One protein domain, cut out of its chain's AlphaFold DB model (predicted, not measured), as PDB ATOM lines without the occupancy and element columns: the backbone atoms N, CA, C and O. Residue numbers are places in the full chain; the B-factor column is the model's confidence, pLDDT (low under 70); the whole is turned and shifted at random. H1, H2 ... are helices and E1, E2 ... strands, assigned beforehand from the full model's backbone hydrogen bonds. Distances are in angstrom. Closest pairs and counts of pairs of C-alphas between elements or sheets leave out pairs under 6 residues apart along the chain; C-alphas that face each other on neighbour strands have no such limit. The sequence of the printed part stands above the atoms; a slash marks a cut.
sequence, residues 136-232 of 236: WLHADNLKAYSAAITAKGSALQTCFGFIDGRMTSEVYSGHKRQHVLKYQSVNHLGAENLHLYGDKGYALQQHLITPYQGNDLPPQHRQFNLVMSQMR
ATOM      1  N   TRP A 136     219.170 232.679 281.474       85.12
ATOM      2  CA  TRP A 136     219.757 232.507 282.814       85.12
ATOM      3  C   TRP A 136     218.733 232.149 283.901       85.12
ATOM      4  O   TRP A 136     219.144 231.773 284.997       85.12
ATOM      5  N   LEU A 137     217.430 232.249 283.619       83.38
ATOM      6  CA  LEU A 137     216.338 231.848 284.512       83.38
ATOM      7  C   LEU A 137     215.738 230.477 284.158       83.38
ATOM      8  O   LEU A 137     214.795 230.042 284.813       83.38
ATOM      9  N   HIS A 138     216.275 229.769 283.160       85.62
ATOM     10  CA  HIS A 138     215.829 228.411 282.836       85.62
ATOM     11  C   HIS A 138     216.124 227.429 283.978       85.62
ATOM     12  O   HIS A 138     217.130 227.557 284.678       85.62
ATOM     13  N   ALA A 139     215.278 226.404 284.118       83.69
ATOM     14  CA  ALA A 139     215.327 225.440 285.218       83.69
ATOM     15  C   ALA A 139     216.719 224.821 285.455       83.69
ATOM     16  O   ALA A 139     217.114 224.643 286.605       83.69
ATOM     17  N   ASP A 140     217.483 224.530 284.400       88.06
ATOM     18  CA  ASP A 140     218.828 223.954 284.526       88.06
ATOM     19  C   ASP A 140     219.827 224.932 285.161       88.06
ATOM     20  O   ASP A 140     220.615 224.541 286.024       88.06
ATOM     21  N   ASN A 141     219.731 226.219 284.820       89.62
ATOM     22  CA  ASN A 141     220.544 227.267 285.434       89.62
ATOM     23  C   ASN A 141     220.135 227.502 286.889       89.62
ATOM     24  O   ASN A 141     220.998 227.589 287.760       89.62
ATOM     25  N   LEU A 142     218.832 227.502 287.190       88.25
ATOM     26  CA  LEU A 142     218.359 227.633 288.572       88.25
ATOM     27  C   LEU A 142     218.832 226.466 289.453       88.25
ATOM     28  O   LEU A 142     219.255 226.680 290.591       88.25
ATOM     29  N   LYS A 143     218.827 225.235 288.925       89.75
ATOM     30  CA  LYS A 143     219.398 224.063 289.609       89.75
ATOM     31  C   LYS A 143     220.901 224.223 289.827       89.75
ATOM     32  O   LYS A 143     221.380 223.916 290.917       89.75
ATOM     33  N   ALA A 144     221.634 224.732 288.834       92.31
ATOM     34  CA  ALA A 144     223.064 225.002 288.967       92.31
ATOM     35  C   ALA A 144     223.355 226.053 290.053       92.31
ATOM     36  O   ALA A 144     224.235 225.840 290.889       92.31
ATOM     37  N   TYR A 145     222.578 227.141 290.114       92.06
ATOM     38  CA  TYR A 145     222.697 228.145 291.177       92.06
ATOM     39  C   TYR A 145     222.396 227.545 292.552       92.06
ATOM     40  O   TYR A 145     223.151 227.762 293.500       92.06
ATOM     41  N   SER A 146     221.344 226.728 292.649       90.88
ATOM     42  CA  SER A 146     220.983 226.033 293.888       90.88
ATOM     43  C   SER A 146     222.084 225.092 294.373       90.88
ATOM     44  O   SER A 146     222.428 225.079 295.558       90.88
ATOM     45  N   ALA A 147     222.695 224.341 293.455       92.88
ATOM     46  CA  ALA A 147     223.826 223.471 293.756       92.88
ATOM     47  C   ALA A 147     225.044 224.274 294.241       92.88
ATOM     48  O   ALA A 147     225.664 223.894 295.233       92.88
ATOM     49  N   ALA A 148     225.351 225.411 293.610       93.19
ATOM     50  CA  ALA A 148     226.452 226.282 294.022       93.19
ATOM     51  C   ALA A 148     226.225 226.898 295.416       93.19
ATOM     52  O   ALA A 148     227.130 226.901 296.254       93.19
ATOM     53  N   ILE A 149     225.006 227.369 295.702       91.38
ATOM     54  CA  ILE A 149     224.625 227.910 297.017       91.38
ATOM     55  C   ILE A 149     224.693 226.820 298.096       91.38
ATOM     56  O   ILE A 149     225.199 227.059 299.195       91.38
ATOM     57  N   THR A 150     224.254 225.604 297.772       92.56
ATOM     58  CA  THR A 150     224.370 224.437 298.659       92.56
ATOM     59  C   THR A 150     225.829 224.087 298.930       92.56
ATOM     60  O   THR A 150     226.207 223.925 300.087       92.56
ATOM     61  N   ALA A 151     226.672 224.048 297.893       93.69
ATOM     62  CA  ALA A 151     228.099 223.753 298.017       93.69
ATOM     63  C   ALA A 151     228.847 224.787 298.876       93.69
ATOM     64  O   ALA A 151     229.793 224.435 299.576       93.69
ATOM     65  N   LYS A 152     228.393 226.048 298.879       91.50
ATOM     66  CA  LYS A 152     228.918 227.105 299.759       91.50
ATOM     67  C   LYS A 152     228.499 226.931 301.235       91.50
ATOM     68  O   LYS A 152     229.076 227.585 302.098       91.50
ATOM     69  N   GLY A 153     227.550 226.041 301.544       91.75
ATOM     70  CA  GLY A 153     227.140 225.705 302.916       91.75
ATOM     71  C   GLY A 153     225.725 226.141 303.300       91.75
ATOM     72  O   GLY A 153     225.417 226.214 304.488       91.75
ATOM     73  N   SER A 154     224.856 226.439 302.327       90.19
ATOM     74  CA  SER A 154     223.451 226.773 302.600       90.19
ATOM     75  C   SER A 154     222.740 225.662 303.376       90.19
ATOM     76  O   SER A 154     222.824 224.487 303.021       90.19
ATOM     77  N   ALA A 155     221.951 226.043 304.383       89.19
ATOM     78  CA  ALA A 155     221.039 225.123 305.066       89.19
ATOM     79  C   ALA A 155     219.821 224.744 304.198       89.19
ATOM     80  O   ALA A 155     219.104 223.797 304.516       89.19
ATOM     81  N   LEU A 156     219.579 225.480 303.108       86.88
ATOM     82  CA  LEU A 156     218.478 225.272 302.175       86.88
ATOM     83  C   LEU A 156     219.020 224.821 300.812       86.88
ATOM     84  O   LEU A 156     219.552 225.633 300.052       86.88
ATOM     85  N   GLN A 157     218.846 223.533 300.503       87.94
ATOM     86  CA  GLN A 157     219.374 222.896 299.284       87.94
ATOM     87  C   GLN A 157     218.687 223.357 297.991       87.94
ATOM     88  O   GLN A 157     219.211 223.175 296.895       87.94
ATOM     89  N   THR A 158     217.498 223.938 298.129       88.12
ATOM     90  CA  THR A 158     216.642 224.413 297.036       88.12
ATOM     91  C   THR A 158     216.738 225.926 296.821       88.12
ATOM     92  O   THR A 158     215.984 226.486 296.024       88.12
ATOM     93  N   CYS A 159     217.623 226.604 297.560       89.31
ATOM     94  CA  CYS A 159     217.818 228.041 297.451       89.31
ATOM     95  C   CYS A 159     218.662 228.367 296.226       89.31
ATOM     96  O   CYS A 159     219.856 228.083 296.234       89.31
ATOM     97  N   PHE A 160     218.075 229.006 295.215       88.94
ATOM     98  CA  PHE A 160     218.804 229.391 293.999       88.94
ATOM     99  C   PHE A 160     219.189 230.876 293.951       88.94
ATOM    100  O   PHE A 160     219.900 231.299 293.042       88.94
ATOM    101  N   GLY A 161     218.732 231.678 294.912       88.12
ATOM    102  CA  GLY A 161     219.020 233.105 294.947       88.12
ATOM    103  C   GLY A 161     218.494 233.792 296.199       88.12
ATOM    104  O   GLY A 161     217.650 233.260 296.928       88.12
ATOM    105  N   PHE A 162     218.997 234.999 296.429       86.38
ATOM    106  CA  PHE A 162     218.644 235.843 297.562       86.38
ATOM    107  C   PHE A 162     217.962 237.107 297.052       86.38
ATOM    108  O   PHE A 162     218.437 237.720 296.098       86.38
ATOM    109  N   ILE A 163     216.851 237.488 297.679       79.25
ATOM    110  CA  ILE A 163     216.204 238.772 297.414       79.25
ATOM    111  C   ILE A 163     216.733 239.757 298.444       79.25
ATOM    112  O   ILE A 163     216.450 239.615 299.636       79.25
ATOM    113  N   ASP A 164     217.490 240.737 297.963       66.38
ATOM    114  CA  ASP A 164     217.926 241.875 298.754       66.38
ATOM    115  C   ASP A 164     217.123 243.112 298.348       66.38
ATOM    116  O   ASP A 164     216.998 243.450 297.170       66.38
ATOM    117  N   GLY A 165     216.481 243.725 299.330       59.66
ATOM    118  CA  GLY A 165     215.493 244.767 299.115       59.66
ATOM    119  C   GLY A 165     214.627 244.955 300.347       59.66
ATOM    120  O   GLY A 165     214.076 244.013 300.916       59.66
ATOM    121  N   ARG A 166     214.480 246.206 300.776       47.47
ATOM    122  CA  ARG A 166     213.482 246.553 301.784       47.47
ATOM    123  C   ARG A 166     212.141 246.679 301.075       47.47
ATOM    124  O   ARG A 166     212.039 247.407 300.093       47.47
ATOM    125  N   MET A 167     211.107 246.010 301.581       50.16
ATOM    126  CA  MET A 167     209.737 246.285 301.150       50.16
ATOM    127  C   MET A 167     209.406 247.741 301.502       50.16
ATOM    128  O   MET A 167     209.085 248.047 302.651       50.16
ATOM    129  N   THR A 168     209.532 248.651 300.538       42.50
ATOM    130  CA  THR A 168     209.009 250.011 300.650       42.50
ATOM    131  C   THR A 168     207.567 250.003 300.164       42.50
ATOM    132  O   THR A 168     207.198 249.337 299.193       42.50
ATOM    133  N   SER A 169     206.705 250.695 300.894       43.47
ATOM    134  CA  SER A 169     205.264 250.713 300.687       43.47
ATOM    135  C   SER A 169     204.849 251.561 299.477       43.47
ATOM    136  O   SER A 169     203.966 252.396 299.616       43.47
ATOM    137  N   GLU A 170     205.488 251.427 298.312       39.91
ATOM    138  CA  GLU A 170     205.319 252.400 297.212       39.91
ATOM    139  C   GLU A 170     204.773 251.827 295.888       39.91
ATOM    140  O   GLU A 170     204.448 252.593 294.992       39.91
ATOM    141  N   VAL A 171     204.483 250.519 295.775       38.41
ATOM    142  CA  VAL A 171     203.771 249.946 294.598       38.41
ATOM    143  C   VAL A 171     202.455 249.230 294.975       38.41
ATOM    144  O   VAL A 171     202.465 248.090 295.425       38.41
ATOM    145  N   TYR A 172     201.326 249.946 294.858       35.59
ATOM    146  CA  TYR A 172     200.001 249.694 295.470       35.59
ATOM    147  C   TYR A 172     199.155 248.618 294.753       35.59
ATOM    148  O   TYR A 172     198.947 248.705 293.547       35.59
ATOM    149  N   SER A 173     198.557 247.664 295.489       37.59
ATOM    150  CA  SER A 173     197.417 246.867 294.991       37.59
ATOM    151  C   SER A 173     196.158 247.138 295.829       37.59
ATOM    152  O   SER A 173     196.071 246.817 297.019       37.59
ATOM    153  N   GLY A 174     195.163 247.771 295.200       36.66
ATOM    154  CA  GLY A 174     193.987 248.338 295.874       36.66
ATOM    155  C   GLY A 174     193.053 247.330 296.545       36.66
ATOM    156  O   GLY A 174     192.255 247.718 297.390       36.66
ATOM    157  N   HIS A 175     193.176 246.038 296.243       38.94
ATOM    158  CA  HIS A 175     192.314 245.015 296.837       38.94
ATOM    159  C   HIS A 175     192.775 244.559 298.234       38.94
ATOM    160  O   HIS A 175     191.995 243.959 298.967       38.94
ATOM    161  N   LYS A 176     194.026 244.850 298.633       35.00
ATOM    162  CA  LYS A 176     194.557 244.486 299.964       35.00
ATOM    163  C   LYS A 176     195.307 245.601 300.698       35.00
ATOM    164  O   LYS A 176     195.829 245.341 301.775       35.00
ATOM    165  N   ARG A 177     195.361 246.829 300.154       39.28
ATOM    166  CA  ARG A 177     196.100 247.972 300.744       39.28
ATOM    167  C   ARG A 177     197.530 247.596 301.180       39.28
ATOM    168  O   ARG A 177     198.034 248.084 302.183       39.28
ATOM    169  N   GLN A 178     198.172 246.698 300.433       34.62
ATOM    170  CA  GLN A 178     199.550 246.276 300.656       34.62
ATOM    171  C   GLN A 178     200.318 246.423 299.349       34.62
ATOM    172  O   GLN A 178     199.849 246.007 298.282       34.62
ATOM    173  N   HIS A 179     201.480 247.060 299.454       37.41
ATOM    174  CA  HIS A 179     202.365 247.317 298.338       37.41
ATOM    175  C   HIS A 179     203.305 246.139 298.154       37.41
ATOM    176  O   HIS A 179     204.200 245.945 298.973       37.41
ATOM    177  N   VAL A 180     203.104 245.338 297.113       41.59
ATOM    178  CA  VAL A 180     204.062 244.295 296.752       41.59
ATOM    179  C   VAL A 180     203.981 244.116 295.244       41.59
ATOM    180  O   VAL A 180     202.945 243.685 294.732       41.59
ATOM    181  N   LEU A 181     205.072 244.408 294.532       39.78
ATOM    182  CA  LEU A 181     205.370 243.711 293.284       39.78
ATOM    183  C   LEU A 181     205.358 242.225 293.635       39.78
ATOM    184  O   LEU A 181     206.318 241.705 294.201       39.78
ATOM    185  N   LYS A 182     204.214 241.564 293.435       40.44
ATOM    186  CA  LYS A 182     204.102 240.123 293.627       40.44
ATOM    187  C   LYS A 182     205.191 239.511 292.760       40.44
ATOM    188  O   LYS A 182     205.145 239.662 291.543       40.44
ATOM    189  N   TYR A 183     206.133 238.817 293.389       48.53
ATOM    190  CA  TYR A 183     207.083 237.924 292.737       48.53
ATOM    191  C   TYR A 183     206.298 236.728 292.170       48.53
ATOM    192  O   TYR A 183     206.399 235.600 292.632       48.53
ATOM    193  N   GLN A 184     205.425 237.002 291.198       41.81
ATOM    194  CA  GLN A 184     204.615 236.033 290.462       41.81
ATOM    195  C   GLN A 184     205.463 235.237 289.459       41.81
ATOM    196  O   GLN A 184     204.953 234.349 288.786       41.81
ATOM    197  N   SER A 185     206.752 235.551 289.370       42.72
ATOM    198  CA  SER A 185     207.675 235.039 288.373       42.72
ATOM    199  C   SER A 185     208.280 233.687 288.680       42.72
ATOM    200  O   SER A 185     208.655 232.983 287.750       42.72
ATOM    201  N   VAL A 186     208.351 233.278 289.950       49.34
ATOM    202  CA  VAL A 186     208.967 231.982 290.270       49.34
ATOM    203  C   VAL A 186     208.059 230.815 289.864       49.34
ATOM    204  O   VAL A 186     208.550 229.745 289.521       49.34
ATOM    205  N   ASN A 187     206.744 231.042 289.772       49.44
ATOM    206  CA  ASN A 187     205.778 230.016 289.371       49.44
ATOM    207  C   ASN A 187     205.935 229.570 287.903       49.44
ATOM    208  O   ASN A 187     205.436 228.508 287.546       49.44
ATOM    209  N   HIS A 188     206.572 230.373 287.040       49.78
ATOM    210  CA  HIS A 188     206.587 230.145 285.587       49.78
ATOM    211  C   HIS A 188     207.883 229.503 285.054       49.78
ATOM    212  O   HIS A 188     207.948 229.148 283.885       49.78
ATOM    213  N   LEU A 189     208.911 229.303 285.888       56.81
ATOM    214  CA  LEU A 189     210.257 228.920 285.421       56.81
ATOM    215  C   LEU A 189     210.505 227.401 285.326       56.81
ATOM    216  O   LEU A 189     211.650 226.970 285.197       56.81
ATOM    217  N   GLY A 190     209.461 226.569 285.424       55.31
ATOM    218  CA  GLY A 190     209.562 225.104 285.289       55.31
ATOM    219  C   GLY A 190     210.428 224.407 286.352       55.31
ATOM    220  O   GLY A 190     210.680 223.207 286.265       55.31
ATOM    221  N   ALA A 191     210.894 225.146 287.360       58.78
ATOM    222  CA  ALA A 191     211.709 224.643 288.451       58.78
ATOM    223  C   ALA A 191     210.835 224.335 289.668       58.78
ATOM    224  O   ALA A 191     210.794 225.083 290.649       58.78
ATOM    225  N   GLU A 192     210.107 223.224 289.587       65.12
ATOM    226  CA  GLU A 192     209.365 222.698 290.728       65.12
ATOM    227  C   GLU A 192     210.315 222.533 291.930       65.12
ATOM    228  O   GLU A 192     211.415 221.995 291.807       65.12
ATOM    229  N   ASN A 193     209.886 223.016 293.099       74.81
ATOM    230  CA  ASN A 193     210.600 222.930 294.381       74.81
ATOM    231  C   ASN A 193     211.875 223.782 294.547       74.81
ATOM    232  O   ASN A 193     212.606 223.559 295.512       74.81
ATOM    233  N   LEU A 194     212.139 224.779 293.693       83.19
ATOM    234  CA  LEU A 194     213.176 225.792 293.950       83.19
ATOM    235  C   LEU A 194     212.608 227.054 294.618       83.19
ATOM    236  O   LEU A 194     211.458 227.442 294.386       83.19
ATOM    237  N   HIS A 195     213.431 227.692 295.456       85.00
ATOM    238  CA  HIS A 195     213.030 228.820 296.296       85.00
ATOM    239  C   HIS A 195     214.052 229.958 296.253       85.00
ATOM    240  O   HIS A 195     215.266 229.742 296.218       85.00
ATOM    241  N   LEU A 196     213.548 231.183 296.337       86.38
ATOM    242  CA  LEU A 196     214.333 232.350 296.718       86.38
ATOM    243  C   LEU A 196     214.341 232.489 298.242       86.38
ATOM    244  O   LEU A 196     213.382 232.097 298.913       86.38
ATOM    245  N   TYR A 197     215.405 233.072 298.789       86.69
ATOM    246  CA  TYR A 197     215.473 233.433 300.203       86.69
ATOM    247  C   TYR A 197     215.400 234.952 300.380       86.69
ATOM    248  O   TYR A 197     216.260 235.680 299.886       86.69
ATOM    249  N   GLY A 198     214.369 235.432 301.072       84.75
ATOM    250  CA  GLY A 198     214.129 236.855 301.319       84.75
ATOM    251  C   GLY A 198     214.444 237.271 302.751       84.75
ATOM    252  O   GLY A 198     214.688 236.439 303.627       84.75
ATOM    253  N   ASP A 199     214.429 238.576 303.009       79.62
ATOM    254  CA  ASP A 199     214.584 239.114 304.360       79.62
ATOM    255  C   ASP A 199     213.348 238.931 305.262       79.62
ATOM    256  O   ASP A 199     212.263 238.574 304.800       79.62
ATOM    257  N   LYS A 200     213.497 239.189 306.569       74.38
ATOM    258  CA  LYS A 200     212.407 239.127 307.559       74.38
ATOM    259  C   LYS A 200     211.222 240.031 307.212       74.38
ATOM    260  O   LYS A 200     210.119 239.778 307.682       74.38
ATOM    261  N   GLY A 201     211.444 241.073 306.406       72.31
ATOM    262  CA  GLY A 201     210.381 241.950 305.919       72.31
ATOM    263  C   GLY A 201     209.383 241.263 304.981       72.31
ATOM    264  O   GLY A 201     208.269 241.757 304.841       72.31
ATOM    265  N   TYR A 202     209.749 240.130 304.374       72.69
ATOM    266  CA  TYR A 202     208.896 239.407 303.438       72.69
ATOM    267  C   TYR A 202     207.997 238.383 304.140       72.69
ATOM    268  O   TYR A 202     208.354 237.778 305.154       72.69
ATOM    269  N   ALA A 203     206.824 238.145 303.557       75.25
ATOM    270  CA  ALA A 203     205.974 237.026 303.939       75.25
ATOM    271  C   ALA A 203     206.485 235.724 303.303       75.25
ATOM    272  O   ALA A 203     206.908 235.726 302.146       75.25
ATOM    273  N   LEU A 204     206.391 234.613 304.039       74.88
ATOM    274  CA  LEU A 204     206.634 233.272 303.506       74.88
ATOM    275  C   LEU A 204     205.646 232.980 302.361       74.88
ATOM    276  O   LEU A 204     204.439 233.188 302.511       74.88
ATOM    277  N   GLN A 205     206.148 232.494 301.229       76.06
ATOM    278  CA  GLN A 205     205.341 232.085 300.075       76.06
ATOM    279  C   GLN A 205     205.857 230.762 299.507       76.06
ATOM    280  O   GLN A 205     206.944 230.312 299.857       76.06
ATOM    281  N   GLN A 206     205.093 230.164 298.589       72.44
ATOM    282  CA  GLN A 206     205.420 228.881 297.957       72.44
ATOM    283  C   GLN A 206     206.856 228.812 297.418       72.44
ATOM    284  O   GLN A 206     207.501 227.784 297.552       72.44
ATOM    285  N   HIS A 207     207.367 229.910 296.857       77.00
ATOM    286  CA  HIS A 207     208.714 229.980 296.286       77.00
ATOM    287  C   HIS A 207     209.612 231.029 296.954       77.00
ATOM    288  O   HIS A 207     210.679 231.354 296.432       77.00
ATOM    289  N   LEU A 208     209.189 231.577 298.097       82.00
ATOM    290  CA  LEU A 208     209.954 232.562 298.858       82.00
ATOM    291  C   LEU A 208     210.026 232.130 300.316       82.00
ATOM    292  O   LEU A 208     209.029 232.199 301.034       82.00
ATOM    293  N   ILE A 209     211.214 231.722 300.745       85.19
ATOM    294  CA  ILE A 209     211.502 231.341 302.125       85.19
ATOM    295  C   ILE A 209     212.094 232.542 302.859       85.19
ATOM    296  O   ILE A 209     212.905 233.285 302.311       85.19
ATOM    297  N   THR A 210     211.688 232.736 304.109       86.12
ATOM    298  CA  THR A 210     212.170 233.824 304.964       86.12
ATOM    299  C   THR A 210     212.700 233.267 306.288       86.12
ATOM    300  O   THR A 210     212.404 232.121 306.638       86.12
ATOM    301  N   PRO A 211     213.535 234.024 307.024       87.12
ATOM    302  CA  PRO A 211     214.028 233.592 308.325       87.12
ATOM    303  C   PRO A 211     212.879 233.310 309.298       87.12
ATOM    304  O   PRO A 211     211.885 234.039 309.319       87.12
ATOM    305  N   TYR A 212     213.054 232.320 310.176       86.94
ATOM    306  CA  TYR A 212     212.121 232.093 311.279       86.94
ATOM    307  C   TYR A 212     212.026 233.345 312.163       86.94
ATOM    308  O   TYR A 212     213.044 233.985 312.452       86.94
ATOM    309  N   GLN A 213     210.811 233.683 312.598       82.56
ATOM    310  CA  GLN A 213     210.508 234.882 313.384       82.56
ATOM    311  C   GLN A 213     210.034 234.517 314.796       82.56
ATOM    312  O   GLN A 213     209.436 233.462 314.999       82.56
ATOM    313  N   GLY A 214     210.285 235.403 315.761       80.62
ATOM    314  CA  GLY A 214     209.928 235.224 317.172       80.62
ATOM    315  C   GLY A 214     211.125 235.393 318.109       80.62
ATOM    316  O   GLY A 214     212.275 235.265 317.686       80.62
ATOM    317  N   ASN A 215     210.848 235.701 319.378       76.62
ATOM    318  CA  ASN A 215     211.884 235.919 320.395       76.62
ATOM    319  C   ASN A 215     212.450 234.590 320.926       76.62
ATOM    320  O   ASN A 215     213.661 234.461 321.089       76.62
ATOM    321  N   ASP A 216     211.599 233.574 321.087       86.00
ATOM    322  CA  ASP A 216     211.962 232.279 321.675       86.00
ATOM    323  C   ASP A 216     212.098 231.183 320.613       86.00
ATOM    324  O   ASP A 216     211.386 230.178 320.599       86.00
ATOM    325  N   LEU A 217     213.014 231.391 319.664       86.38
ATOM    326  CA  LEU A 217     213.255 230.416 318.604       86.38
ATOM    327  C   LEU A 217     214.011 229.181 319.133       86.38
ATOM    328  O   LEU A 217     215.081 229.325 319.749       86.38
ATOM    329  N   PRO A 218     213.539 227.959 318.812       90.88
ATOM    330  CA  PRO A 218     214.282 226.734 319.078       90.88
ATOM    331  C   PRO A 218     215.721 226.816 318.537       90.88
ATOM    332  O   PRO A 218     215.948 227.455 317.501       90.88
ATOM    333  N   PRO A 219     216.707 226.163 319.185       91.69
ATOM    334  CA  PRO A 219     218.111 226.223 318.763       91.69
ATOM    335  C   PRO A 219     218.326 225.898 317.278       91.69
ATOM    336  O   PRO A 219     219.117 226.559 316.613       91.69
ATOM    337  N   GLN A 220     217.568 224.944 316.733       86.31
ATOM    338  CA  GLN A 220     217.646 224.542 315.325       86.31
ATOM    339  C   GLN A 220     217.226 225.670 314.366       86.31
ATOM    340  O   GLN A 220     217.902 225.919 313.373       86.31
ATOM    341  N   HIS A 221     216.160 226.413 314.688       87.44
ATOM    342  CA  HIS A 221     215.704 227.552 313.882       87.44
ATOM    343  C   HIS A 221     216.682 228.731 313.965       87.44
ATOM    344  O   HIS A 221     216.913 229.422 312.971       87.44
ATOM    345  N   ARG A 222     217.299 228.945 315.137       87.50
ATOM    346  CA  ARG A 222     218.373 229.939 315.299       87.50
ATOM    347  C   ARG A 222     219.596 229.581 314.464       87.50
ATOM    348  O   ARG A 222     220.110 230.448 313.764       87.50
ATOM    349  N   GLN A 223     220.009 228.315 314.490       89.00
ATOM    350  CA  GLN A 223     221.123 227.830 313.680       89.00
ATOM    351  C   GLN A 223     220.835 227.980 312.183       89.00
ATOM    352  O   GLN A 223     221.688 228.470 311.450       89.00
ATOM    353  N   PHE A 224     219.626 227.628 311.734       89.56
ATOM    354  CA  PHE A 224     219.205 227.834 310.348       89.56
ATOM    355  C   PHE A 224     219.320 229.307 309.933       89.56
ATOM    356  O   PHE A 224     219.966 229.619 308.934       89.56
ATOM    357  N   ASN A 225     218.746 230.221 310.723       89.50
ATOM    358  CA  ASN A 225     218.803 231.657 310.441       89.50
ATOM    359  C   ASN A 225     220.248 232.179 310.402       89.50
ATOM    360  O   ASN A 225     220.571 232.997 309.544       89.50
ATOM    361  N   LEU A 226     221.112 231.708 311.309       89.06
ATOM    362  CA  LEU A 226     222.523 232.087 311.355       89.06
ATOM    363  C   LEU A 226     223.255 231.667 310.076       89.06
ATOM    364  O   LEU A 226     223.900 232.503 309.447       89.06
ATOM    365  N   VAL A 227     223.114 230.402 309.673       88.75
ATOM    366  CA  VAL A 227     223.740 229.871 308.454       88.75
ATOM    367  C   VAL A 227     223.248 230.643 307.234       88.75
ATOM    368  O   VAL A 227     224.052 231.175 306.476       88.75
ATOM    369  N   MET A 228     221.931 230.791 307.073       87.06
ATOM    370  CA  MET A 228     221.363 231.496 305.921       87.06
ATOM    371  C   MET A 228     221.754 232.981 305.873       87.06
ATOM    372  O   MET A 228     221.927 233.528 304.787       87.06
ATOM    373  N   SER A 229     221.941 233.635 307.025       84.56
ATOM    374  CA  SER A 229     222.413 235.022 307.079       84.56
ATOM    375  C   SER A 229     223.854 235.176 306.587       84.56
ATOM    376  O   SER A 229     224.168 236.210 306.009       84.56
ATOM    377  N   GLN A 230     224.720 234.180 306.793       85.69
ATOM    378  CA  GLN A 230     226.114 234.202 306.319       85.69
ATOM    379  C   GLN A 230     226.224 233.980 304.804       85.69
ATOM    380  O   GLN A 230     227.222 234.344 304.185       85.69
ATOM    381  N   MET A 231     225.195 233.383 304.197       81.69
ATOM    382  CA  MET A 231     225.151 233.157 302.752       81.69
ATOM    383  C   MET A 231     224.881 234.438 301.965       81.69
ATOM    384  O   MET A 231     225.280 234.519 300.798       81.69
ATOM    385  N   ARG A 232     224.237 235.427 302.598       71.44
ATOM    386  CA  ARG A 232     223.998 236.744 302.008       71.44
ATOM    387  C   ARG A 232     225.329 237.462 301.839       71.44
ATOM    388  O   ARG A 232     226.083 237.632 302.791       71.44
TER     389      ARG A 232
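What this domain is: This is residues 136 to 232 of the 236 residues of an uncharacterized protein of Folsomia candida (UniProt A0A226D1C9). Little regular structure: H1 packs on E1 of a tiny two-strand sheet, E1 beside E2, H2 makes a corner near H1's end, and a long loop, residues 163 to 194, reaches far from the helices at Gly 174. The 97 printed residues hold H1, E1, E2 and H2 in that order; the sheet is parallel. The class is mixed, with only 33 residues in named elements. The whole is compact, radius of gyration of the C-alphas 14.5 A, and flat, 42 by 39 by 19 A.

How they stand to each other: H1, residues 139 to 151, comes closest to E1, residues 159 to 162, at the C-alphas of Ser 146 and Phe 160, 4.0 A apart. E1 and E2, residues 195 to 197, are parallel at 36 degrees, with N 160 and O 195 within hydrogen-bond range at 3.1 A. H2, residues 219 to 231, is close to H1 but not clearly touching; their closest C-alphas, Ile 149 and Met 231, are 7.8 A apart. Every O i to N i+4 pair in H1 and H2 is within hydrogen-bond range.

Where its parts are: H1, 18.2 A long, begins at C-alpha 139 (215.327, 225.440, 285.218). H2, 18.8 A, ends at C-alpha 231 (225.151, 233.157, 302.752).

The domain as a whole: The C-alphas farthest apart, of Ala 151 and Gly 174, are 42.1 A apart. Links E1 to E2 and E2 to H2 are long. The printed part has no cut; residues 164 to 192 have pLDDT under 70.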